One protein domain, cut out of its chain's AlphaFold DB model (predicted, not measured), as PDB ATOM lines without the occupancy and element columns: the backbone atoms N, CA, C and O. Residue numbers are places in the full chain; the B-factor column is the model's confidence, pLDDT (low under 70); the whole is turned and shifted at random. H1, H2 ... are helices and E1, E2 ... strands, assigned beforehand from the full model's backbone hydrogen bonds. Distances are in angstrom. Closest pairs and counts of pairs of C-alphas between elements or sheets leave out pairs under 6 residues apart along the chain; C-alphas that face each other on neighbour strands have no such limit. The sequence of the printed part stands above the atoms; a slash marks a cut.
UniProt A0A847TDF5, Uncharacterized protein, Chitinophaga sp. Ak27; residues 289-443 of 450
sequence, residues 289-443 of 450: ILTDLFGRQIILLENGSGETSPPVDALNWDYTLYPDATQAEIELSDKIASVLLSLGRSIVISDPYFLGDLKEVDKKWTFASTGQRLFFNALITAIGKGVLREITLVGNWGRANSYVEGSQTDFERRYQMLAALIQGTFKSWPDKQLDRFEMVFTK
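What this domain is: This is residues 289 to 443 of the 450 residues of an uncharacterized protein of Chitinophaga sp. Ak27 (UniProt A0A847TDF5). Helix H3 lies in the middle, with the long helix H1 crossing it, while a small parallel sheet of three strands, E3, E6 and E7, makes a wall with the long helix H5 running along its strand E7. Two small strand hairpins complete the picture, E1 and E2 near the last residue of H3, and E4 and E5 near H5, and residues 301 to 324 run far from the middle as a long link. The printed part has 155 residues, with five named helices and seven named strands in the order E1 E2 H1 E3 H2 E4 E5 H3 E6 H4 H5 E7, and its class is mixed, helices and strands. It is compact, with a radius of gyration of the C-alphas of 15.9 A and spans of 41 by 37 by 35 A.

Where its parts are: E1, residues 289 to 291, begins with C-alpha 289 at (34.246, 21.463, -23.558), and E2 is residues 297 to 300. H1, residues 325 to 342, is 26.0 A long. E3 is residues 346 to 350, H2 residues 353 to 356, E4 residues 358 to 361 and E5 residues 364 to 367. H3, residues 370 to 384, is 20.9 A long and begins at (29.284, 39.887, -37.669). E6, residues 390 to 396, is 20.3 A long, and H4 is residues 397 to 400. H5, residues 408 to 425, is 26.0 A long. E7, residues 436 to 442, is 19.2 A long and ends at (1.615, 36.853, -36.923).

How they stand to each other: In the sheet E3 E6 E7, E6 is the inner strand. E3 and E6 are parallel at 16 degrees, with N 347 and O 390 2.9 A apart, within hydrogen-bond range. E6 and E7 are parallel at 10 degrees, with N 393 and O 438 2.8 A apart, within that range. E6, H4, H5 and E7 form a strand-helix-strand unit, two parallel neighbour strands with helices between, and its crossover is right-handed. H5 is on the sheet at a height over the sheet of 10.5 A; it lies over E7 and runs along the strands, at 12 degrees to E7 on the local plane. H4 only grazes the sheet. H2 touches H5 with residues 411 to 415 of H5 alone; the closest C-alphas, of Gly 356 and Arg 414, are 5.7 A apart. H3 and H5 are close but not clearly touching, the C-alphas of Ile 380 and Ile 422 being closest at 7.0 A. H1 and H3 touch, at a steep tilt of 45 degrees, the same way; the closest C-alphas, of Ala 337 and Ala 378, are 4.3 A apart. E1 and E2 form an antiparallel hairpin, with N 298 and O 290 2.8 A apart, within hydrogen-bond range. E4 and E5 form another, with N 361 and O 364 2.8 A apart, within that range. In H1, H3 and H5 every O i to N i+4 pair is within hydrogen-bond range; H2 and H4 are too short for such a pair.

The domain as a whole: The C-alphas farthest apart, of Pro 323 and Lys 443, are 45.4 A from each other. The printed part has no cut. The link from E2 to H1, 24 residues, is long. Mean pLDDT of the printed part is 76.7, and 34 residues are under 70, among them 301 to 316 and 355 to 365.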
ATOM      1  N   ILE A 289      33.651  20.275 -22.943       78.19
ATOM      2  CA  ILE A 289      34.246  21.463 -23.558       78.19
ATOM      3  C   ILE A 289      33.386  21.838 -24.764       78.19
ATOM      4  O   ILE A 289      33.202  21.026 -25.669       78.19
ATOM      5  N   LEU A 290      32.878  23.066 -24.771       81.75
ATOM      6  CA  LEU A 290      32.199  23.675 -25.907       81.75
ATOM      7  C   LEU A 290      33.209  24.517 -26.687       81.75
ATOM      8  O   LEU A 290      33.783  25.449 -26.133       81.75
ATOM      9  N   THR A 291      33.398  24.223 -27.971       82.88
ATOM     10  CA  THR A 291      34.116  25.134 -28.870       82.88
ATOM     11  C   THR A 291      33.129  26.148 -29.432       82.88
ATOM     12  O   THR A 291      32.158  25.766 -30.087       82.88
ATOM     13  N   ASP A 292      33.360  27.427 -29.157       82.62
ATOM     14  CA  ASP A 292      32.498  28.522 -29.599       82.62
ATOM     15  C   ASP A 292      32.743  28.890 -31.084       82.62
ATOM     16  O   ASP A 292      33.640  28.357 -31.745       82.62
ATOM     17  N   LEU A 293      31.938  29.797 -31.647       80.38
ATOM     18  CA  LEU A 293      32.038  30.217 -33.055       80.38
ATOM     19  C   LEU A 293      33.305  31.035 -33.364       80.38
ATOM     20  O   LEU A 293      33.551  31.353 -34.532       80.38
ATOM     21  N   PHE A 294      34.094  31.393 -32.351       82.25
ATOM     22  CA  PHE A 294      35.406  32.035 -32.471       82.25
ATOM     23  C   PHE A 294      36.562  31.045 -32.259       82.25
ATOM     24  O   PHE A 294      37.721  31.434 -32.368       82.25
ATOM     25  N   GLY A 295      36.267  29.763 -32.014       79.56
ATOM     26  CA  GLY A 295      37.267  28.723 -31.776       79.56
ATOM     27  C   GLY A 295      37.756  28.645 -30.329       79.56
ATOM     28  O   GLY A 295      38.686  27.886 -30.051       79.56
ATOM     29  N   ARG A 296      37.146  29.391 -29.395       80.31
ATOM     30  CA  ARG A 296      37.493  29.327 -27.970       80.31
ATOM     31  C   ARG A 296      36.903  28.077 -27.338       80.31
ATOM     32  O   ARG A 296      35.759  27.720 -27.603       80.31
ATOM     33  N   GLN A 297      37.669  27.446 -26.456       80.38
ATOM     34  CA  GLN A 297      37.212  26.314 -25.659       80.38
ATOM     35  C   GLN A 297      36.633  26.808 -24.332       80.38
ATOM     36  O   GLN A 297      37.343  27.367 -23.500       80.38
ATOM     37  N   ILE A 298      35.335  26.595 -24.139       79.38
ATOM     38  CA  ILE A 298      34.585  26.967 -22.942       79.38
ATOM     39  C   ILE A 298      34.310  25.698 -22.139       79.38
ATOM     40  O   ILE A 298      33.665  24.766 -22.623       79.38
ATOM     41  N   ILE A 299      34.783  25.662 -20.896       74.31
ATOM     42  CA  ILE A 299      34.506  24.557 -19.977       74.31
ATOM     43  C   ILE A 299      33.071  24.697 -19.464       74.31
ATOM     44  O   ILE A 299      32.707  25.720 -18.880       74.31
ATOM     45  N   LEU A 300      32.255  23.662 -19.670       73.62
ATOM     46  CA  LEU A 300      30.901  23.584 -19.130       73.62
ATOM     47  C   LEU A 300      30.929  22.792 -17.818       73.62
ATOM     48  O   LEU A 300      31.398  21.655 -17.777       73.62
ATOM     49  N   LEU A 301      30.427  23.391 -16.738       65.81
ATOM     50  CA  LEU A 301      30.369  22.755 -15.421       65.81
ATOM     51  C   LEU A 301      29.101  21.883 -15.302       65.81
ATOM     52  O   LEU A 301      28.007  22.320 -15.675       65.81
ATOM     53  N   GLU A 302      29.233  20.654 -14.776       56.53
ATOM     54  CA  GLU A 302      28.104  19.721 -14.548       56.53
ATOM     55  C   GLU A 302      27.098  20.290 -13.527       56.53
ATOM     56  O   GLU A 302      25.891  20.170 -13.717       56.53
ATOM     57  N   ASN A 303      27.598  20.979 -12.494       49.59
ATOM     58  CA  ASN A 303      26.826  21.433 -11.331       49.59
ATOM     59  C   ASN A 303      26.630  22.952 -11.266       49.59
ATOM     60  O   ASN A 303      26.458  23.499 -10.178       49.59
ATOM     61  N   GLY A 304      26.645  23.645 -12.407       49.41
ATOM     62  CA  GLY A 304      26.063  24.982 -12.458       49.41
ATOM     63  C   GLY A 304      24.565  24.854 -12.196       49.41
ATOM     64  O   GLY A 304      23.791  24.669 -13.134       49.41
ATOM     65  N   SER A 305      24.167  24.877 -10.923       45.06
ATOM     66  CA  SER A 305      22.806  25.186 -10.504       45.06
ATOM     67  C   SER A 305      22.318  26.343 -11.366       45.06
ATOM     68  O   SER A 305      23.081  27.271 -11.625       45.06
ATOM     69  N   GLY A 306      21.083  26.260 -11.861       51.34
ATOM     70  CA  GLY A 306      20.451  27.276 -12.703       51.34
ATOM     71  C   GLY A 306      20.200  28.596 -11.972       51.34
ATOM     72  O   GLY A 306      19.081  29.097 -11.978       51.34
ATOM     73  N   GLU A 307      21.220  29.135 -11.312       53.62
ATOM     74  CA  GLU A 307      21.248  30.474 -10.769       53.62
ATOM     75  C   GLU A 307      21.408  31.426 -11.946       53.62
ATOM     76  O   GLU A 307      22.395  31.412 -12.684       53.62
ATOM     77  N   THR A 308      20.370  32.224 -12.153       59.06
ATOM     78  CA  THR A 308      20.427  33.391 -13.020       59.06
ATOM     79  C   THR A 308      21.599  34.261 -12.604       59.06
ATOM     80  O   THR A 308      21.744  34.570 -11.418       59.06
ATOM     81  N   SER A 309      22.406  34.685 -13.575       63.84
ATOM     82  CA  SER A 309      23.413  35.713 -13.324       63.84
ATOM     83  C   SER A 309      22.740  36.947 -12.708       63.84
ATOM     84  O   SER A 309      21.593  37.243 -13.063       63.84
ATOM     85  N   PRO A 310      23.422  37.682 -11.812       65.00
ATOM     86  CA  PRO A 310      22.898  38.944 -11.302       65.00
ATOM     87  C   PRO A 310      22.528  39.887 -12.465       65.00
ATOM     88  O   PRO A 310      23.109  39.767 -13.550       65.00
ATOM     89  N   PRO A 311      21.564  40.808 -12.261       66.44
ATOM     90  CA  PRO A 311      21.160  41.765 -13.284       66.44
ATOM     91  C   PRO A 311      22.380  42.480 -13.861       66.44
ATOM     92  O   PRO A 311      23.245  42.942 -13.118       66.44
ATOM     93  N   VAL A 312      22.459  42.541 -15.189       67.75
ATOM     94  CA  VAL A 312      23.554  43.225 -15.876       67.75
ATOM     95  C   VAL A 312      23.228  44.718 -15.921       67.75
ATOM     96  O   VAL A 312      22.187  45.102 -16.456       67.75
ATOM     97  N   ASP A 313      24.106  45.556 -15.364       64.38
ATOM     98  CA  ASP A 313      24.020  47.016 -15.500       64.38
ATOM     99  C   ASP A 313      24.113  47.448 -16.974       64.38
ATOM    100  O   ASP A 313      24.499  46.673 -17.852       64.38
ATOM    101  N   ALA A 314      23.779  48.711 -17.261       68.50
ATOM    102  CA  ALA A 314      23.878  49.271 -18.608       68.50
ATOM    103  C   ALA A 314      25.256  48.978 -19.237       68.50
ATOM    104  O   ALA A 314      26.298  49.446 -18.774       68.50
ATOM    105  N   LEU A 315      25.253  48.185 -20.311       66.12
ATOM    106  CA  LEU A 315      26.469  47.774 -20.995       66.12
ATOM    107  C   LEU A 315      26.954  48.890 -21.919       66.12
ATOM    108  O   LEU A 315      26.426  49.075 -23.013       66.12
ATOM    109  N   ASN A 316      28.020  49.575 -21.514       68.38
ATOM    110  CA  ASN A 316      28.806  50.388 -22.435       68.38
ATOM    111  C   ASN A 316      29.819  49.495 -23.166       68.38
ATOM    112  O   ASN A 316      30.558  48.708 -22.555       68.38
ATOM    113  N   TRP A 317      29.840  49.594 -24.492       71.00
ATOM    114  CA  TRP A 317      30.796  48.898 -25.346       71.00
ATOM    115  C   TRP A 317      31.303  49.843 -26.433       71.00
ATOM    116  O   TRP A 317      30.514  50.517 -27.089       71.00
ATOM    117  N   ASP A 318      32.623  49.876 -26.602       73.81
ATOM    118  CA  ASP A 318      33.317  50.690 -27.594       73.81
ATOM    119  C   ASP A 318      34.447  49.855 -28.207       73.81
ATOM    120  O   ASP A 318      35.318  49.349 -27.492       73.81
ATOM    121  N   TYR A 319      34.411  49.690 -29.531       74.38
ATOM    122  CA  TYR A 319      35.368  48.876 -30.280       74.38
ATOM    123  C   TYR A 319      36.811  49.398 -30.163       74.38
ATOM    124  O   TYR A 319      37.752  48.616 -30.277       74.38
ATOM    125  N   THR A 320      36.994  50.699 -29.904       68.88
ATOM    126  CA  THR A 320      38.310  51.357 -29.840       68.88
ATOM    127  C   THR A 320      39.136  50.952 -28.616       68.88
ATOM    128  O   THR A 320      40.339  51.205 -28.556       68.88
ATOM    129  N   LEU A 321      38.511  50.294 -27.634       71.38
ATOM    130  CA  LEU A 321      39.144  49.911 -26.373       71.38
ATOM    131  C   LEU A 321      39.908  48.575 -26.435       71.38
ATOM    132  O   LEU A 321      40.596  48.235 -25.464       71.38
ATOM    133  N   TYR A 322      39.814  47.834 -27.544       72.88
ATOM    134  CA  TYR A 322      40.348  46.476 -27.697       72.88
ATOM    135  C   TYR A 322      41.543  46.421 -28.670       72.88
ATOM    136  O   TYR A 322      41.644  47.261 -29.562       72.88
ATOM    137  N   PRO A 323      42.480  45.467 -28.488       56.47
ATOM    138  CA  PRO A 323      43.717  45.389 -29.275       56.47
ATOM    139  C   PRO A 323      43.491  45.018 -30.745       56.47
ATOM    140  O   PRO A 323      44.274  45.420 -31.602       56.47
ATOM    141  N   ASP A 324      42.421  44.281 -31.035       80.12
ATOM    142  CA  ASP A 324      42.021  43.899 -32.382       80.12
ATOM    143  C   ASP A 324      40.505  43.645 -32.451       80.12
ATOM    144  O   ASP A 324      39.813  43.550 -31.431       80.12
ATOM    145  N   ALA A 325      39.990  43.546 -33.679       79.31
ATOM    146  CA  ALA A 325      38.566  43.354 -33.945       79.31
ATOM    147  C   ALA A 325      38.029  42.018 -33.407       79.31
ATOM    148  O   ALA A 325      36.901  41.969 -32.922       79.31
ATOM    149  N   THR A 326      38.835  40.955 -33.434       81.94
ATOM    150  CA  THR A 326      38.427  39.625 -32.960       81.94
ATOM    151  C   THR A 326      38.218  39.645 -31.450       81.94
ATOM    152  O   THR A 326      37.202  39.148 -30.967       81.94
ATOM    153  N   GLN A 327      39.129  40.273 -30.700       79.00
ATOM    154  CA  GLN A 327      38.974  40.421 -29.253       79.00
ATOM    155  C   GLN A 327      37.766  41.302 -28.905       79.00
ATOM    156  O   GLN A 327      37.007  40.967 -27.999       79.00
ATOM    157  N   ALA A 328      37.548  42.398 -29.640       82.56
ATOM    158  CA  ALA A 328      36.384  43.264 -29.439       82.56
ATOM    159  C   ALA A 328      35.055  42.513 -29.643       82.56
ATOM    160  O   ALA A 328      34.107  42.687 -28.870       82.56
ATOM    161  N   GLU A 329      35.000  41.675 -30.681       88.06
ATOM    162  CA  GLU A 329      33.865  40.814 -31.010       88.06
ATOM    163  C   GLU A 329      33.612  39.770 -29.918       88.06
ATOM    164  O   GLU A 329      32.493  39.637 -29.423       88.06
ATOM    165  N   ILE A 330      34.659  39.064 -29.496       86.00
ATOM    166  CA  ILE A 330      34.586  38.074 -28.422       86.00
ATOM    167  C   ILE A 330      33.983  38.687 -27.147       86.00
ATOM    168  O   ILE A 330      33.017  38.156 -26.598       86.00
ATOM    169  N   GLU A 331      34.489  39.845 -26.728       86.50
ATOM    170  CA  GLU A 331      34.039  40.544 -25.519       86.50
ATOM    171  C   GLU A 331      32.588  41.031 -25.634       86.50
ATOM    172  O   GLU A 331      31.809  40.943 -24.681       86.50
ATOM    173  N   LEU A 332      32.180  41.513 -26.814       88.06
ATOM    174  CA  LEU A 332      30.782  41.875 -27.063       88.06
ATOM    175  C   LEU A 332      29.864  40.650 -26.979       88.06
ATOM    176  O   LEU A 332      28.791  40.723 -26.379       88.06
ATOM    177  N   SER A 333      30.288  39.520 -27.548       90.06
ATOM    178  CA  SER A 333      29.544  38.262 -27.482       90.06
ATOM    179  C   SER A 333      29.366  37.783 -26.038       90.06
ATOM    180  O   SER A 333      28.254  37.434 -25.643       90.06
ATOM    181  N   ASP A 334      30.416  37.852 -25.218       87.50
ATOM    182  CA  ASP A 334      30.368  37.450 -23.806       87.50
ATOM    183  C   ASP A 334      29.463  38.369 -22.965       87.50
ATOM    184  O   ASP A 334      28.715  37.901 -22.095       87.50
ATOM    185  N   LYS A 335      29.449  39.674 -23.267       87.00
ATOM    186  CA  LYS A 335      28.508  40.632 -22.669       87.00
ATOM    187  C   LYS A 335      27.056  40.306 -23.028       87.00
ATOM    188  O   LYS A 335      26.210  40.258 -22.136       87.00
ATOM    189  N   ILE A 336      26.765  40.015 -24.301       88.62
ATOM    190  CA  ILE A 336      25.422  39.590 -24.740       88.62
ATOM    191  C   ILE A 336      25.030  38.273 -24.053       88.62
ATOM    192  O   ILE A 336      23.902  38.142 -23.579       88.62
ATOM    193  N   ALA A 337      25.956  37.315 -23.937       88.56
ATOM    194  CA  ALA A 337      25.707  36.044 -23.257       88.56
ATOM    195  C   ALA A 337      25.343  36.264 -21.784       88.56
ATOM    196  O   ALA A 337      24.426  35.629 -21.272       88.56
ATOM    197  N   SER A 338      26.015  37.203 -21.118       85.25
ATOM    198  CA  SER A 338      25.728  37.573 -19.729       85.25
ATOM    199  C   SER A 338      24.321  38.154 -19.567       85.25
ATOM    200  O   SER A 338      23.620  37.778 -18.629       85.25
ATOM    201  N   VAL A 339      23.866  38.986 -20.515       86.56
ATOM    202  CA  VAL A 339      22.473  39.467 -20.545       86.56
ATOM    203  C   VAL A 339      21.510  38.293 -20.685       86.56
ATOM    204  O   VAL A 339      20.603  38.159 -19.869       86.56
ATOM    205  N   LEU A 340      21.729  37.400 -21.655       87.50
ATOM    206  CA  LEU A 340      20.868  36.231 -21.867       87.50
ATOM    207  C   LEU A 340      20.778  35.338 -20.619       87.50
ATOM    208  O   LEU A 340      19.691  34.889 -20.269       87.50
ATOM    209  N   LEU A 341      21.894  35.130 -19.918       84.38
ATOM    210  CA  LEU A 341      21.943  34.367 -18.666       84.38
ATOM    211  C   LEU A 341      21.200  35.051 -17.507       84.38
ATOM    212  O   LEU A 341      20.721  34.365 -16.605       84.38
ATOM    213  N   SER A 342      21.089  36.384 -17.519       83.75
ATOM    214  CA  SER A 342      20.344  37.141 -16.500       83.75
ATOM    215  C   SER A 342      18.823  37.113 -16.710       83.75
ATOM    216  O   SER A 342      18.069  37.262 -15.753       83.75
ATOM    217  N   LEU A 343      18.356  36.878 -17.945       83.81
ATOM    218  CA  LEU A 343      16.925  36.852 -18.286       83.81
ATOM    219  C   LEU A 343      16.194  35.593 -17.788       83.81
ATOM    220  O   LEU A 343      14.964  35.568 -17.768       83.81
ATOM    221  N   GLY A 344      16.927  34.558 -17.373       80.19
ATOM    222  CA  GLY A 344      16.352  33.331 -16.829       80.19
ATOM    223  C   GLY A 344      16.217  32.182 -17.823       80.19
ATOM    224  O   GLY A 344      16.835  32.151 -18.885       80.19
ATOM    225  N   ARG A 345      15.420  31.183 -17.421       85.31
ATOM    226  CA  ARG A 345      15.294  29.900 -18.131       85.31
ATOM    227  C   ARG A 345      14.587  30.004 -19.477       85.31
ATOM    228  O   ARG A 345      14.921  29.252 -20.395       85.31
ATOM    229  N   SER A 346      13.619  30.907 -19.573       89.31
ATOM    230  CA  SER A 346      12.757  31.064 -20.738       89.31
ATOM    231  C   SER A 346      12.821  32.503 -21.216       89.31
ATOM    232  O   SER A 346      12.488  33.412 -20.457       89.31
ATOM    233  N   ILE A 347      13.225  32.711 -22.468       89.12
ATOM    234  CA  ILE A 347      13.308  34.047 -23.066       89.12
ATOM    235  C   ILE A 347      12.340  34.186 -24.230       89.12
ATOM    236  O   ILE A 347      12.130  33.260 -25.016       89.12
ATOM    237  N   VAL A 348      11.796  35.392 -24.361       87.38
ATOM    238  CA  VAL A 348      11.034  35.812 -25.532       87.38
ATOM    239  C   VAL A 348      11.849  36.859 -26.271       87.38
ATOM    240  O   VAL A 348      12.211  37.881 -25.692       87.38
ATOM    241  N   ILE A 349      12.133  36.614 -27.548       84.19
ATOM    242  CA  ILE A 349      12.823  37.578 -28.406       84.19
ATOM    243  C   ILE A 349      11.804  38.127 -29.398       84.19
ATOM    244  O   ILE A 349      11.274  37.392 -30.233       84.19
ATOM    245  N   SER A 350      11.520  39.423 -29.277       82.38
ATOM    246  CA  SER A 350      10.571  40.124 -30.140       82.38
ATOM    247  C   SER A 350      11.262  40.674 -31.382       82.38
ATOM    248  O   SER A 350      12.346  41.246 -31.294       82.38
ATOM    249  N   ASP A 351      10.600  40.528 -32.527       75.81
ATOM    250  CA  ASP A 351      10.995  41.043 -33.835       75.81
ATOM    251  C   ASP A 351      12.457  40.735 -34.244       75.81
ATOM    252  O   ASP A 351      13.167  41.626 -34.719       75.81
ATOM    253  N   PRO A 352      12.954  39.486 -34.116       74.44
ATOM    254  CA  PRO A 352      14.363  39.188 -34.346       74.44
ATOM    255  C   PRO A 352      14.692  38.992 -35.832       74.44
ATOM    256  O   PRO A 352      15.348  38.023 -36.199       74.44
ATOM    257  N   TYR A 353      14.239  39.887 -36.715       72.31
ATOM    258  CA  TYR A 353      14.282  39.698 -38.173       72.31
ATOM    259  C   TYR A 353      15.689  39.400 -38.720       72.31
ATOM    260  O   TYR A 353      15.824  38.687 -39.712       72.31
ATOM    261  N   PHE A 354      16.733  39.843 -38.013       72.62
ATOM    262  CA  PHE A 354      18.130  39.543 -38.319       72.62
ATOM    263  C   PHE A 354      18.513  38.058 -38.164       72.62
ATOM    264  O   PHE A 354      19.505  37.650 -38.750       72.62
ATOM    265  N   LEU A 355      17.781  37.220 -37.419       67.81
ATOM    266  CA  LEU A 355      18.129  35.798 -37.234       67.81
ATOM    267  C   LEU A 355      17.871  34.939 -38.486       67.81
ATOM    268  O   LEU A 355      18.438  33.856 -38.607       67.81
ATOM    269  N   GLY A 356      17.030  35.412 -39.412       61.31
ATOM    270  CA  GLY A 356      16.629  34.677 -40.619       61.31
ATOM    271  C   GLY A 356      17.547  34.857 -41.831       61.31
ATOM    272  O   GLY A 356      17.346  34.195 -42.849       61.31
ATOM    273  N   ASP A 357      18.539  35.741 -41.760       68.81
ATOM    274  CA  ASP A 357      19.428  36.051 -42.883       68.81
ATOM    275  C   ASP A 357      20.717  35.210 -42.814       68.81
ATOM    276  O   ASP A 357      21.795  35.694 -42.482       68.81
ATOM    277  N   LEU A 358      20.582  33.899 -43.042       68.56
ATOM    278  CA  LEU A 358      21.706  32.970 -43.203       68.56
ATOM    279  C   LEU A 358      22.042  32.819 -44.693       68.56
ATOM    280  O   LEU A 358      21.137  32.711 -45.522       68.56
ATOM    281  N   LYS A 359      23.336  32.753 -45.028       69.88
ATOM    282  CA  LYS A 359      23.813  32.541 -46.404       69.88
ATOM    283  C   LYS A 359      24.305  31.116 -46.593       69.88
ATOM    284  O   LYS A 359      25.115  30.632 -45.805       69.88
ATOM    285  N   GLU A 360      23.861  30.462 -47.656       67.25
ATOM    286  CA  GLU A 360      24.401  29.167 -48.064       67.25
ATOM    287  C   GLU A 360      25.637  29.379 -48.947       67.25
ATOM    288  O   GLU A 360      25.554  29.991 -50.010       67.25
ATOM    289  N   VAL A 361      26.788  28.873 -48.502       69.19
ATOM    290  CA  VAL A 361      28.057  28.879 -49.241       69.19
ATOM    291  C   VAL A 361      28.596  27.451 -49.232       69.19
ATOM    292  O   VAL A 361      28.766  26.859 -48.171       69.19
ATOM    293  N   ASP A 362      28.818  26.853 -50.405       66.19
ATOM    294  CA  ASP A 362      29.339  25.481 -50.542       66.19
ATOM    295  C   ASP A 362      28.566  24.418 -49.735       66.19
ATOM    296  O   ASP A 362      29.151  23.545 -49.088       66.19
ATOM    297  N   LYS A 363      27.226  24.493 -49.756       66.75
ATOM    298  CA  LYS A 363      26.315  23.622 -48.980       66.75
ATOM    299  C   LYS A 363      26.512  23.713 -47.458       66.75
ATOM    300  O   LYS A 363      26.064  22.838 -46.716       66.75
ATOM    301  N   LYS A 364      27.187  24.763 -46.984       63.66
ATOM    302  CA  LYS A 364      27.342  25.112 -45.573       63.66
ATOM    303  C   LYS A 364      26.683  26.460 -45.321       63.66
ATOM    304  O   LYS A 364      26.877  27.421 -46.058       63.66
ATOM    305  N   TRP A 365      25.895  26.534 -44.262       63.94
ATOM    306  CA  TRP A 365      25.265  27.786 -43.866       63.94
ATOM    307  C   TRP A 365      26.247  28.624 -43.062       63.94
ATOM    308  O   TRP A 365      26.929  28.124 -42.168       63.94
ATOM    309  N   THR A 366      26.324  29.899 -43.411       70.56
ATOM    310  CA  THR A 366      27.207  30.893 -42.812       70.56
ATOM    311  C   THR A 366      26.384  32.095 -42.363       70.56
ATOM    312  O   THR A 366      25.302  32.366 -42.892       70.56
ATOM    313  N   PHE A 367      26.881  32.806 -41.354       74.88
ATOM    314  CA  PHE A 367      26.254  34.034 -40.876       74.88
ATOM    315  C   PHE A 367      26.464  35.151 -41.905       74.88
ATOM    316  O   PHE A 367      27.580  35.346 -42.384       74.88
ATOM    317  N   ALA A 368      25.404  35.888 -42.248       67.69
ATOM    318  CA  ALA A 368      25.472  36.995 -43.199       67.69
ATOM    319  C   ALA A 368      26.184  38.235 -42.639       67.69
ATOM    320  O   ALA A 368      26.674  39.050 -43.422       67.69
ATOM    321  N   SER A 369      26.251  38.381 -41.311       78.44
ATOM    322  CA  SER A 369      26.896  39.514 -40.640       78.44
ATOM    323  C   SER A 369      27.633  39.127 -39.355       78.44
ATOM    324  O   SER A 369      27.298  38.150 -38.678       78.44
ATOM    325  N   THR A 370      28.601  39.963 -38.968       80.44
ATOM    326  CA  THR A 370      29.284  39.887 -37.669       80.44
ATOM    327  C   THR A 370      28.295  39.966 -36.506       80.44
ATOM    328  O   THR A 370      28.387  39.176 -35.574       80.44
ATOM    329  N   GLY A 371      27.291  40.849 -36.584       82.50
ATOM    330  CA  GLY A 371      26.262  40.993 -35.546       82.50
ATOM    331  C   GLY A 371      25.487  39.700 -35.275       82.50
ATOM    332  O   GLY A 371      25.280  39.328 -34.121       82.50
ATOM    333  N   GLN A 372      25.130  38.958 -36.327       80.62
ATOM    334  CA  GLN A 372      24.516  37.637 -36.176       80.62
ATOM    335  C   GLN A 372      25.472  36.648 -35.520       80.62
ATOM    336  O   GLN A 372      25.084  35.984 -34.562       80.62
ATOM    337  N   ARG A 373      26.719  36.555 -35.999       84.56
ATOM    338  CA  ARG A 373      27.725  35.645 -35.429       84.56
ATOM    339  C   ARG A 373      27.912  35.895 -33.929       84.56
ATOM    340  O   ARG A 373      27.913  34.941 -33.157       84.56
ATOM    341  N   LEU A 374      28.003  37.163 -33.523       87.69
ATOM    342  CA  LEU A 374      28.113  37.591 -32.127       87.69
ATOM    343  C   LEU A 374      26.932  37.122 -31.278       87.69
ATOM    344  O   LEU A 374      27.132  36.531 -30.213       87.69
ATOM    345  N   PHE A 375      25.714  37.366 -31.766       87.81
ATOM    346  CA  PHE A 375      24.487  36.982 -31.079       87.81
ATOM    347  C   PHE A 375      24.346  35.460 -30.975       87.81
ATOM    348  O   PHE A 375      24.025  34.938 -29.911       87.81
ATOM    349  N   PHE A 376      24.630  34.725 -32.052       86.06
ATOM    350  CA  PHE A 376      24.562  33.264 -32.046       86.06
ATOM    351  C   PHE A 376      25.603  32.634 -31.138       86.06
ATOM    352  O   PHE A 376      25.287  31.690 -30.416       86.06
ATOM    353  N   ASN A 377      26.819  33.172 -31.126       88.00
ATOM    354  CA  ASN A 377      27.850  32.713 -30.209       88.00
ATOM    355  C   ASN A 377      27.428  32.930 -28.750       88.00
ATOM    356  O   ASN A 377      27.564  32.027 -27.922       88.00
ATOM    357  N   ALA A 378      26.835  34.090 -28.457       89.88
ATOM    358  CA  ALA A 378      26.299  34.401 -27.141       89.88
ATOM    359  C   ALA A 378      25.167  33.442 -26.739       89.88
ATOM    360  O   ALA A 378      25.142  32.939 -25.615       89.88
ATOM    361  N   LEU A 379      24.267  33.140 -27.680       88.12
ATOM    362  CA  LEU A 379      23.144  32.231 -27.480       88.12
ATOM    363  C   LEU A 379      23.607  30.801 -27.184       88.12
ATOM    364  O   LEU A 379      23.176  30.209 -26.198       88.12
ATOM    365  N   ILE A 380      24.519  30.264 -27.999       87.06
ATOM    366  CA  ILE A 380      25.111  28.932 -27.803       87.06
ATOM    367  C   ILE A 380      25.828  28.878 -26.450       87.06
ATOM    368  O   ILE A 380      25.654  27.925 -25.694       87.06
ATOM    369  N   THR A 381      26.577  29.923 -26.097       87.44
ATOM    370  CA  THR A 381      27.266  30.001 -24.802       87.44
ATOM    371  C   THR A 381      26.277  29.982 -23.632       87.44
ATOM    372  O   THR A 381      26.490  29.255 -22.659       87.44
ATOM    373  N   ALA A 382      25.171  30.727 -23.726       87.31
ATOM    374  CA  ALA A 382      24.138  30.765 -22.691       87.31
ATOM    375  C   ALA A 382      23.408  29.416 -22.530       87.31
ATOM    376  O   ALA A 382      23.178  28.973 -21.402       87.31
ATOM    377  N   ILE A 383      23.103  28.735 -23.644       85.69
ATOM    378  CA  ILE A 383      22.505  27.388 -23.651       85.69
ATOM    379  C   ILE A 383      23.472  26.365 -23.047       85.69
ATOM    380  O   ILE A 383      23.094  25.607 -22.156       85.69
ATOM    381  N   GLY A 384      24.743  26.374 -23.467       82.00
ATOM    382  CA  GLY A 384      25.760  25.442 -22.969       82.00
ATOM    383  C   GLY A 384      25.995  25.565 -21.463       82.00
ATOM    384  O   GLY A 384      26.168  24.560 -20.771       82.00
ATOM    385  N   LYS A 385      25.910  26.784 -20.921       80.25
ATOM    386  CA  LYS A 385      25.959  27.027 -19.471       80.25
ATOM    387  C   LYS A 385      24.726  26.503 -18.717       80.25
ATOM    388  O   LYS A 385      24.774  26.389 -17.499       80.25
ATOM    389  N   GLY A 386      23.662  26.104 -19.415       71.75
ATOM    390  CA  GLY A 386      22.543  25.327 -18.873       71.75
ATOM    391  C   GLY A 386      21.421  26.136 -18.220       71.75
ATOM    392  O   GLY A 386      20.433  25.528 -17.801       71.75
ATOM    393  N   VAL A 387      21.549  27.467 -18.159       76.88
ATOM    394  CA  VAL A 387      20.526  28.375 -17.608       76.88
ATOM    395  C   VAL A 387      19.379  28.549 -18.602       76.88
ATOM    396  O   VAL A 387      18.224  28.369 -18.233       76.88
ATOM    397  N   LEU A 388      19.690  28.836 -19.869       85.62
ATOM    398  CA  LEU A 388      18.697  29.055 -20.918       85.62
ATOM    399  C   LEU A 388      18.216  27.724 -21.513       85.62
ATOM    400  O   LEU A 388      19.010  26.972 -22.075       85.62
ATOM    401  N   ARG A 389      16.911  27.451 -21.419       85.19
ATOM    402  CA  ARG A 389      16.294  26.193 -21.881       85.19
ATOM    403  C   ARG A 389      15.156  26.379 -22.859       85.19
ATOM    404  O   ARG A 389      14.876  25.470 -23.636       85.19
ATOM    405  N   GLU A 390      14.510  27.535 -22.833       89.25
ATOM    406  CA  GLU A 390      13.371  27.808 -23.693       89.25
ATOM    407  C   GLU A 390      13.544  29.145 -24.402       89.25
ATOM    408  O   GLU A 390      13.852  30.164 -23.783       89.25
ATOM    409  N   ILE A 391      13.321  29.141 -25.710       88.81
ATOM    410  CA  ILE A 391      13.373  30.336 -26.542       88.81
ATOM    411  C   ILE A 391      12.076  30.403 -27.337       88.81
ATOM    412  O   ILE A 391      11.744  29.471 -28.070       88.81
ATOM    413  N   THR A 392      11.371  31.525 -27.225       87.50
ATOM    414  CA  THR A 392      10.235  31.846 -28.087       87.50
ATOM    415  C   THR A 392      10.564  33.087 -28.903       87.50
ATOM    416  O   THR A 392      10.816  34.164 -28.364       87.50
ATOM    417  N   LEU A 393      10.556  32.948 -30.221       84.19
ATOM    418  CA  LEU A 393      10.728  34.052 -31.151       84.19
ATOM    419  C   LEU A 393       9.353  34.550 -31.572       84.19
ATOM    420  O   LEU A 393       8.545  33.776 -32.081       84.19
ATOM    421  N   VAL A 394       9.081  35.833 -31.367       84.31
ATOM    422  CA  VAL A 394       7.795  36.444 -31.710       84.31
ATOM    423  C   VAL A 394       8.030  37.534 -32.736       84.31
ATOM    424  O   VAL A 394       8.947  38.333 -32.580       84.31
ATOM    425  N   GLY A 395       7.205  37.599 -33.778       76.19
ATOM    426  CA  GLY A 395       7.339  38.670 -34.758       76.19
ATOM    427  C   GLY A 395       6.123  38.887 -35.644       76.19
ATOM    428  O   GLY A 395       5.136  38.142 -35.628       76.19
ATOM    429  N   ASN A 396       6.202  39.947 -36.442       80.50
ATOM    430  CA  ASN A 396       5.211  40.270 -37.457       80.50
ATOM    431  C   ASN A 396       5.771  39.985 -38.855       80.50
ATOM    432  O   ASN A 396       6.814  40.512 -39.235       80.50
ATOM    433  N   TRP A 397       5.057  39.180 -39.646       75.25
ATOM    434  CA  TRP A 397       5.500  38.841 -41.001       75.25
ATOM    435  C   TRP A 397       5.522  40.059 -41.939       75.25
ATOM    436  O   TRP A 397       6.440  40.201 -42.740       75.25
ATOM    437  N   GLY A 398       4.548  40.966 -41.819       72.88
ATOM    438  CA  GLY A 398       4.491  42.183 -42.634       72.88
ATOM    439  C   GLY A 398       5.734  43.064 -42.478       72.88
ATOM    440  O   GLY A 398       6.234  43.588 -43.469       72.88
ATOM    441  N   ARG A 399       6.269  43.164 -41.256       73.69
ATOM    442  CA  ARG A 399       7.547  43.829 -40.964       73.69
ATOM    443  C   ARG A 399       8.748  42.978 -41.374       73.69
ATOM    444  O   ARG A 399       9.681  43.506 -41.957       73.69
ATOM    445  N   ALA A 400       8.737  41.668 -41.133       71.88
ATOM    446  CA  ALA A 400       9.836  40.792 -41.552       71.88
ATOM    447  C   ALA A 400      10.091  40.864 -43.071       71.88
ATOM    448  O   ALA A 400      11.237  40.950 -43.504       71.88
ATOM    449  N   ASN A 401       9.021  40.912 -43.871       70.94
ATOM    450  CA  ASN A 401       9.078  40.969 -45.333       70.94
ATOM    451  C   ASN A 401       9.711  42.264 -45.886       70.94
ATOM    452  O   ASN A 401      10.080  42.303 -47.055       70.94
ATOM    453  N   SER A 402       9.857  43.329 -45.083       70.38
ATOM    454  CA  SER A 402      10.626  44.513 -45.503       70.38
ATOM    455  C   SER A 402      12.136  44.375 -45.286       70.38
ATOM    456  O   SER A 402      12.887  45.209 -45.781       70.38
ATOM    457  N   TYR A 403      12.582  43.353 -44.548       66.12
ATOM    458  CA  TYR A 403      13.988  43.158 -44.168       66.12
ATOM    459  C   TYR A 403      14.586  41.835 -44.653       66.12
ATOM    460  O   TYR A 403      15.789  41.634 -44.523       66.12
ATOM    461  N   VAL A 404      13.770  40.925 -45.189       66.44
ATOM    462  CA  VAL A 404      14.192  39.582 -45.593       66.44
ATOM    463  C   VAL A 404      13.769  39.326 -47.032       66.44
ATOM    464  O   VAL A 404      12.612  39.520 -47.391       66.44
ATOM    465  N   GLU A 405      14.698  38.830 -47.848       66.88
ATOM    466  CA  GLU A 405      14.396  38.345 -49.195       66.88
ATOM    467  C   GLU A 405      13.697  36.974 -49.163       66.88
ATOM    468  O   GLU A 405      14.232  36.006 -48.611       66.88
ATOM    469  N   GLY A 406      12.538  36.867 -49.821       73.00
ATOM    470  CA  GLY A 406      11.832  35.601 -50.049       73.00
ATOM    471  C   GLY A 406      10.411  35.562 -49.485       73.00
ATOM    472  O   GLY A 406       9.863  36.564 -49.037       73.00
ATOM    473  N   SER A 407       9.781  34.388 -49.549       79.75
ATOM    474  CA  SER A 407       8.428  34.176 -49.018       79.75
ATOM    475  C   SER A 407       8.427  33.915 -47.503       79.75
ATOM    476  O   SER A 407       9.462  33.597 -46.915       79.75
ATOM    477  N   GLN A 408       7.247  33.970 -46.868       77.56
ATOM    478  CA  GLN A 408       7.081  33.581 -45.457       77.56
ATOM    479  C   GLN A 408       7.596  32.162 -45.213       77.56
ATOM    480  O   GLN A 408       8.303  31.914 -44.242       77.56
ATOM    481  N   THR A 409       7.313  31.255 -46.141       79.50
ATOM    482  CA  THR A 409       7.774  29.870 -46.096       79.50
ATOM    483  C   THR A 409       9.302  29.770 -46.140       79.50
ATOM    484  O   THR A 409       9.885  28.955 -45.428       79.50
ATOM    485  N   ASP A 410       9.973  30.603 -46.945       76.38
ATOM    486  CA  ASP A 410      11.440  30.615 -47.023       76.38
ATOM    487  C   ASP A 410      12.066  31.102 -45.721       76.38
ATOM    488  O   ASP A 410      13.041  30.517 -45.246       76.38
ATOM    489  N   PHE A 411      11.486  32.148 -45.136       74.75
ATOM    490  CA  PHE A 411      11.888  32.667 -43.838       74.75
ATOM    491  C   PHE A 411      11.685  31.613 -42.747       74.75
ATOM    492  O   PHE A 411      12.644  31.257 -42.066       74.75
ATOM    493  N   GLU A 412      10.492  31.025 -42.640       77.44
ATOM    494  CA  GLU A 412      10.197  29.976 -41.659       77.44
ATOM    495  C   GLU A 412      11.150  28.779 -41.789       77.44
ATOM    496  O   GLU A 412      11.656  28.274 -40.783       77.44
ATOM    497  N   ARG A 413      11.483  28.379 -43.023       78.19
ATOM    498  CA  ARG A 413      12.481  27.337 -43.291       78.19
ATOM    499  C   ARG A 413      13.866  27.717 -42.761       78.19
ATOM    500  O   ARG A 413      14.491  26.897 -42.094       78.19
ATOM    501  N   ARG A 414      14.356  28.940 -43.011       76.75
ATOM    502  CA  ARG A 414      15.668  29.400 -42.503       76.75
ATOM    503  C   ARG A 414      15.723  29.379 -40.969       76.75
ATOM    504  O   ARG A 414      16.741  28.977 -40.407       76.75
ATOM    505  N   TYR A 415      14.621  29.701 -40.289       76.12
ATOM    506  CA  TYR A 415      14.522  29.579 -38.826       76.12
ATOM    507  C   TYR A 415      14.504  28.137 -38.329       76.12
ATOM    508  O   TYR A 415      15.156  27.827 -37.335       76.12
ATOM    509  N   GLN A 416      13.785  27.237 -39.001       78.00
ATOM    510  CA  GLN A 416      13.811  25.814 -38.649       78.00
ATOM    511  C   GLN A 416      15.220  25.232 -38.793       78.00
ATOM    512  O   GLN A 416      15.667  24.448 -37.959       78.00
ATOM    513  N   MET A 417      15.952  25.655 -39.824       77.38
ATOM    514  CA  MET A 417      17.344  25.258 -40.025       77.38
ATOM    515  C   MET A 417      18.258  25.809 -38.934       77.38
ATOM    516  O   MET A 417      19.141  25.102 -38.456       77.38
ATOM    517  N   LEU A 418      18.015  27.041 -38.496       76.25
ATOM    518  CA  LEU A 418      18.721  27.619 -37.367       76.25
ATOM    519  C   LEU A 418      18.465  26.844 -36.067       76.25
ATOM    520  O   LEU A 418      19.407  26.532 -35.340       76.25
ATOM    521  N   ALA A 419      17.207  26.489 -35.801       77.81
ATOM    522  CA  ALA A 419      16.839  25.648 -34.669       77.81
ATOM    523  C   ALA A 419      17.582  24.303 -34.720       77.81
ATOM    524  O   ALA A 419      18.150  23.868 -33.720       77.81
ATOM    525  N   ALA A 420      17.643  23.683 -35.904       79.25
ATOM    526  CA  ALA A 420      18.373  22.439 -36.125       79.25
ATOM    527  C   ALA A 420      19.889  22.593 -35.918       79.25
ATOM    528  O   ALA A 420      20.522  21.676 -35.399       79.25
ATOM    529  N   LEU A 421      20.473  23.740 -36.279       77.88
ATOM    530  CA  LEU A 421      21.889  24.035 -36.044       77.88
ATOM    531  C   LEU A 421      22.187  24.128 -34.544       77.88
ATOM    532  O   LEU A 421      23.099  23.457 -34.070       77.88
ATOM    533  N   ILE A 422      21.369  24.876 -33.799       79.00
ATOM    534  CA  ILE A 422      21.486  24.993 -32.338       79.00
ATOM    535  C   ILE A 422      21.327  23.617 -31.680       79.00
ATOM    536  O   ILE A 422      22.170  23.211 -30.885       79.00
ATOM    537  N   GLN A 423      20.288  22.856 -32.038       80.00
ATOM    538  CA  GLN A 423      20.081  21.502 -31.511       80.00
ATOM    539  C   GLN A 423      21.238  20.558 -31.871       80.00
ATOM    540  O   GLN A 423      21.670  19.759 -31.038       80.00
ATOM    541  N   GLY A 424      21.774  20.671 -33.088       78.00
ATOM    542  CA  GLY A 424      22.923  19.908 -33.563       78.00
ATOM    543  C   GLY A 424      24.184  20.145 -32.731       78.00
ATOM    544  O   GLY A 424      24.875  19.178 -32.412       78.00
ATOM    545  N   THR A 425      24.444  21.392 -32.319       79.69
ATOM    546  CA  THR A 425      25.581  21.756 -31.452       79.69
ATOM    547  C   THR A 425      25.568  21.001 -30.120       79.69
ATOM    548  O   THR A 425      26.624  20.612 -29.632       79.69
ATOM    549  N   PHE A 426      24.384  20.730 -29.562       79.69
ATOM    550  CA  PHE A 426      24.214  20.047 -28.273       79.69
ATOM    551  C   PHE A 426      23.783  18.579 -28.417       79.69
ATOM    552  O   PHE A 426      23.362  17.946 -27.448       79.69
ATOM    553  N   LYS A 427      23.890  17.984 -29.614       79.19
ATOM    554  CA  LYS A 427      23.438  16.603 -29.859       79.19
ATOM    555  C   LYS A 427      24.145  15.575 -28.966       79.19
ATOM    556  O   LYS A 427      23.523  14.602 -28.549       79.19
ATOM    557  N   SER A 428      25.424  15.793 -28.661       76.00
ATOM    558  CA  SER A 428      26.221  14.945 -27.762       76.00
ATOM    559  C   SER A 428      25.993  15.226 -26.272       76.00
ATOM    560  O   SER A 428      26.528  14.490 -25.448       76.00
ATOM    561  N   TRP A 429      25.214  16.258 -25.926       75.38
ATOM    562  CA  TRP A 429      24.956  16.713 -24.554       75.38
ATOM    563  C   TRP A 429      23.445  16.896 -24.329       75.38
ATOM    564  O   TRP A 429      22.946  18.025 -24.344       75.38
ATOM    565  N   PRO A 430      22.680  15.795 -24.173       72.88
ATOM    566  CA  PRO A 430      21.217  15.840 -24.078       72.88
ATOM    567  C   PRO A 430      20.717  16.718 -22.927       72.88
ATOM    568  O   PRO A 430      19.708  17.403 -23.049       72.88
ATOM    569  N   ASP A 431      21.467  16.746 -21.828       73.56
ATOM    570  CA  ASP A 431      21.217  17.562 -20.646       73.56
ATOM    571  C   ASP A 431      21.479  19.055 -20.869       73.56
ATOM    572  O   ASP A 431      21.164  19.839 -19.981       73.56
ATOM    573  N   LYS A 432      22.026  19.475 -22.017       74.69
ATOM    574  CA  LYS A 432      22.275  20.878 -22.406       74.69
ATOM    575  C   LYS A 432      21.451  21.316 -23.624       74.69
ATOM    576  O   LYS A 432      21.636  22.424 -24.116       74.69
ATOM    577  N   GLN A 433      20.540  20.474 -24.113       79.12
ATOM    578  CA  GLN A 433      19.626  20.847 -25.193       79.12
ATOM    579  C   GLN A 433      18.547  21.823 -24.702       79.12
ATOM    580  O   GLN A 433      18.234  21.896 -23.509       79.12
ATOM    581  N   LEU A 434      17.996  22.588 -25.647       82.44
ATOM    582  CA  LEU A 434      16.803  23.395 -25.415       82.44
ATOM    583  C   LEU A 434      15.596  22.474 -25.233       82.44
ATOM    584  O   LEU A 434      15.340  21.621 -26.081       82.44
ATOM    585  N   ASP A 435      14.823  22.715 -24.179       85.56
ATOM    586  CA  ASP A 435      13.536  22.058 -23.948       85.56
ATOM    587  C   ASP A 435      12.505  22.533 -24.984       85.56
ATOM    588  O   ASP A 435      11.650  21.770 -25.435       85.56
ATOM    589  N   ARG A 436      12.596  23.811 -25.383       85.69
ATOM    590  CA  ARG A 436      11.687  24.434 -26.350       85.69
ATOM    591  C   ARG A 436      12.392  25.496 -27.192       85.69
ATOM    592  O   ARG A 436      13.015  26.411 -26.664       85.69
ATOM    593  N   PHE A 437      12.223  25.412 -28.508       84.81
ATOM    594  CA  PHE A 437      12.558  26.477 -29.451       84.81
ATOM    595  C   PHE A 437      11.342  26.702 -30.346       84.81
ATOM    596  O   PHE A 437      11.040  25.879 -31.210       84.81
ATOM    597  N   GLU A 438      10.603  27.773 -30.083       84.12
ATOM    598  CA  GLU A 438       9.324  28.058 -30.726       84.12
ATOM    599  C   GLU A 438       9.380  29.377 -31.487       84.12
ATOM    600  O   GLU A 438      10.076  30.318 -31.104       84.12
ATOM    601  N   MET A 439       8.612  29.449 -32.566       78.00
ATOM    602  CA  MET A 439       8.520  30.627 -33.401       78.00
ATOM    603  C   MET A 439       7.052  30.955 -33.680       78.00
ATOM    604  O   MET A 439       6.313  30.131 -34.215       78.00
ATOM    605  N   VAL A 440       6.646  32.179 -33.346       80.62
ATOM    606  CA  VAL A 440       5.276  32.678 -33.478       80.62
ATOM    607  C   VAL A 440       5.287  33.947 -34.328       80.62
ATOM    608  O   VAL A 440       5.505  35.053 -33.829       80.62
ATOM    609  N   PHE A 441       5.028  33.793 -35.629       74.38
ATOM    610  CA  PHE A 441       4.849  34.925 -36.537       74.38
ATOM    611  C   PHE A 441       3.381  35.163 -36.837       74.38
ATOM    612  O   PHE A 441       2.611  34.263 -37.173       74.38
ATOM    613  N   THR A 442       2.992  36.422 -36.720       72.12
ATOM    614  CA  THR A 442       1.615  36.853 -36.923       72.12
ATOM    615  C   THR A 442       1.515  37.759 -38.144       72.12
ATOM    616  O   THR A 442       2.456  38.471 -38.492       72.12
ATOM    617  N   LYS A 443       0.359  37.736 -38.822       66.56
ATOM    618  CA  LYS A 443       0.098  38.608 -39.981       66.56
ATOM    619  C   LYS A 443      -0.252  40.057 -39.594       66.56
ATOM    620  O   LYS A 443      -0.135  40.936 -40.435       66.56
TER     621      LYS A 443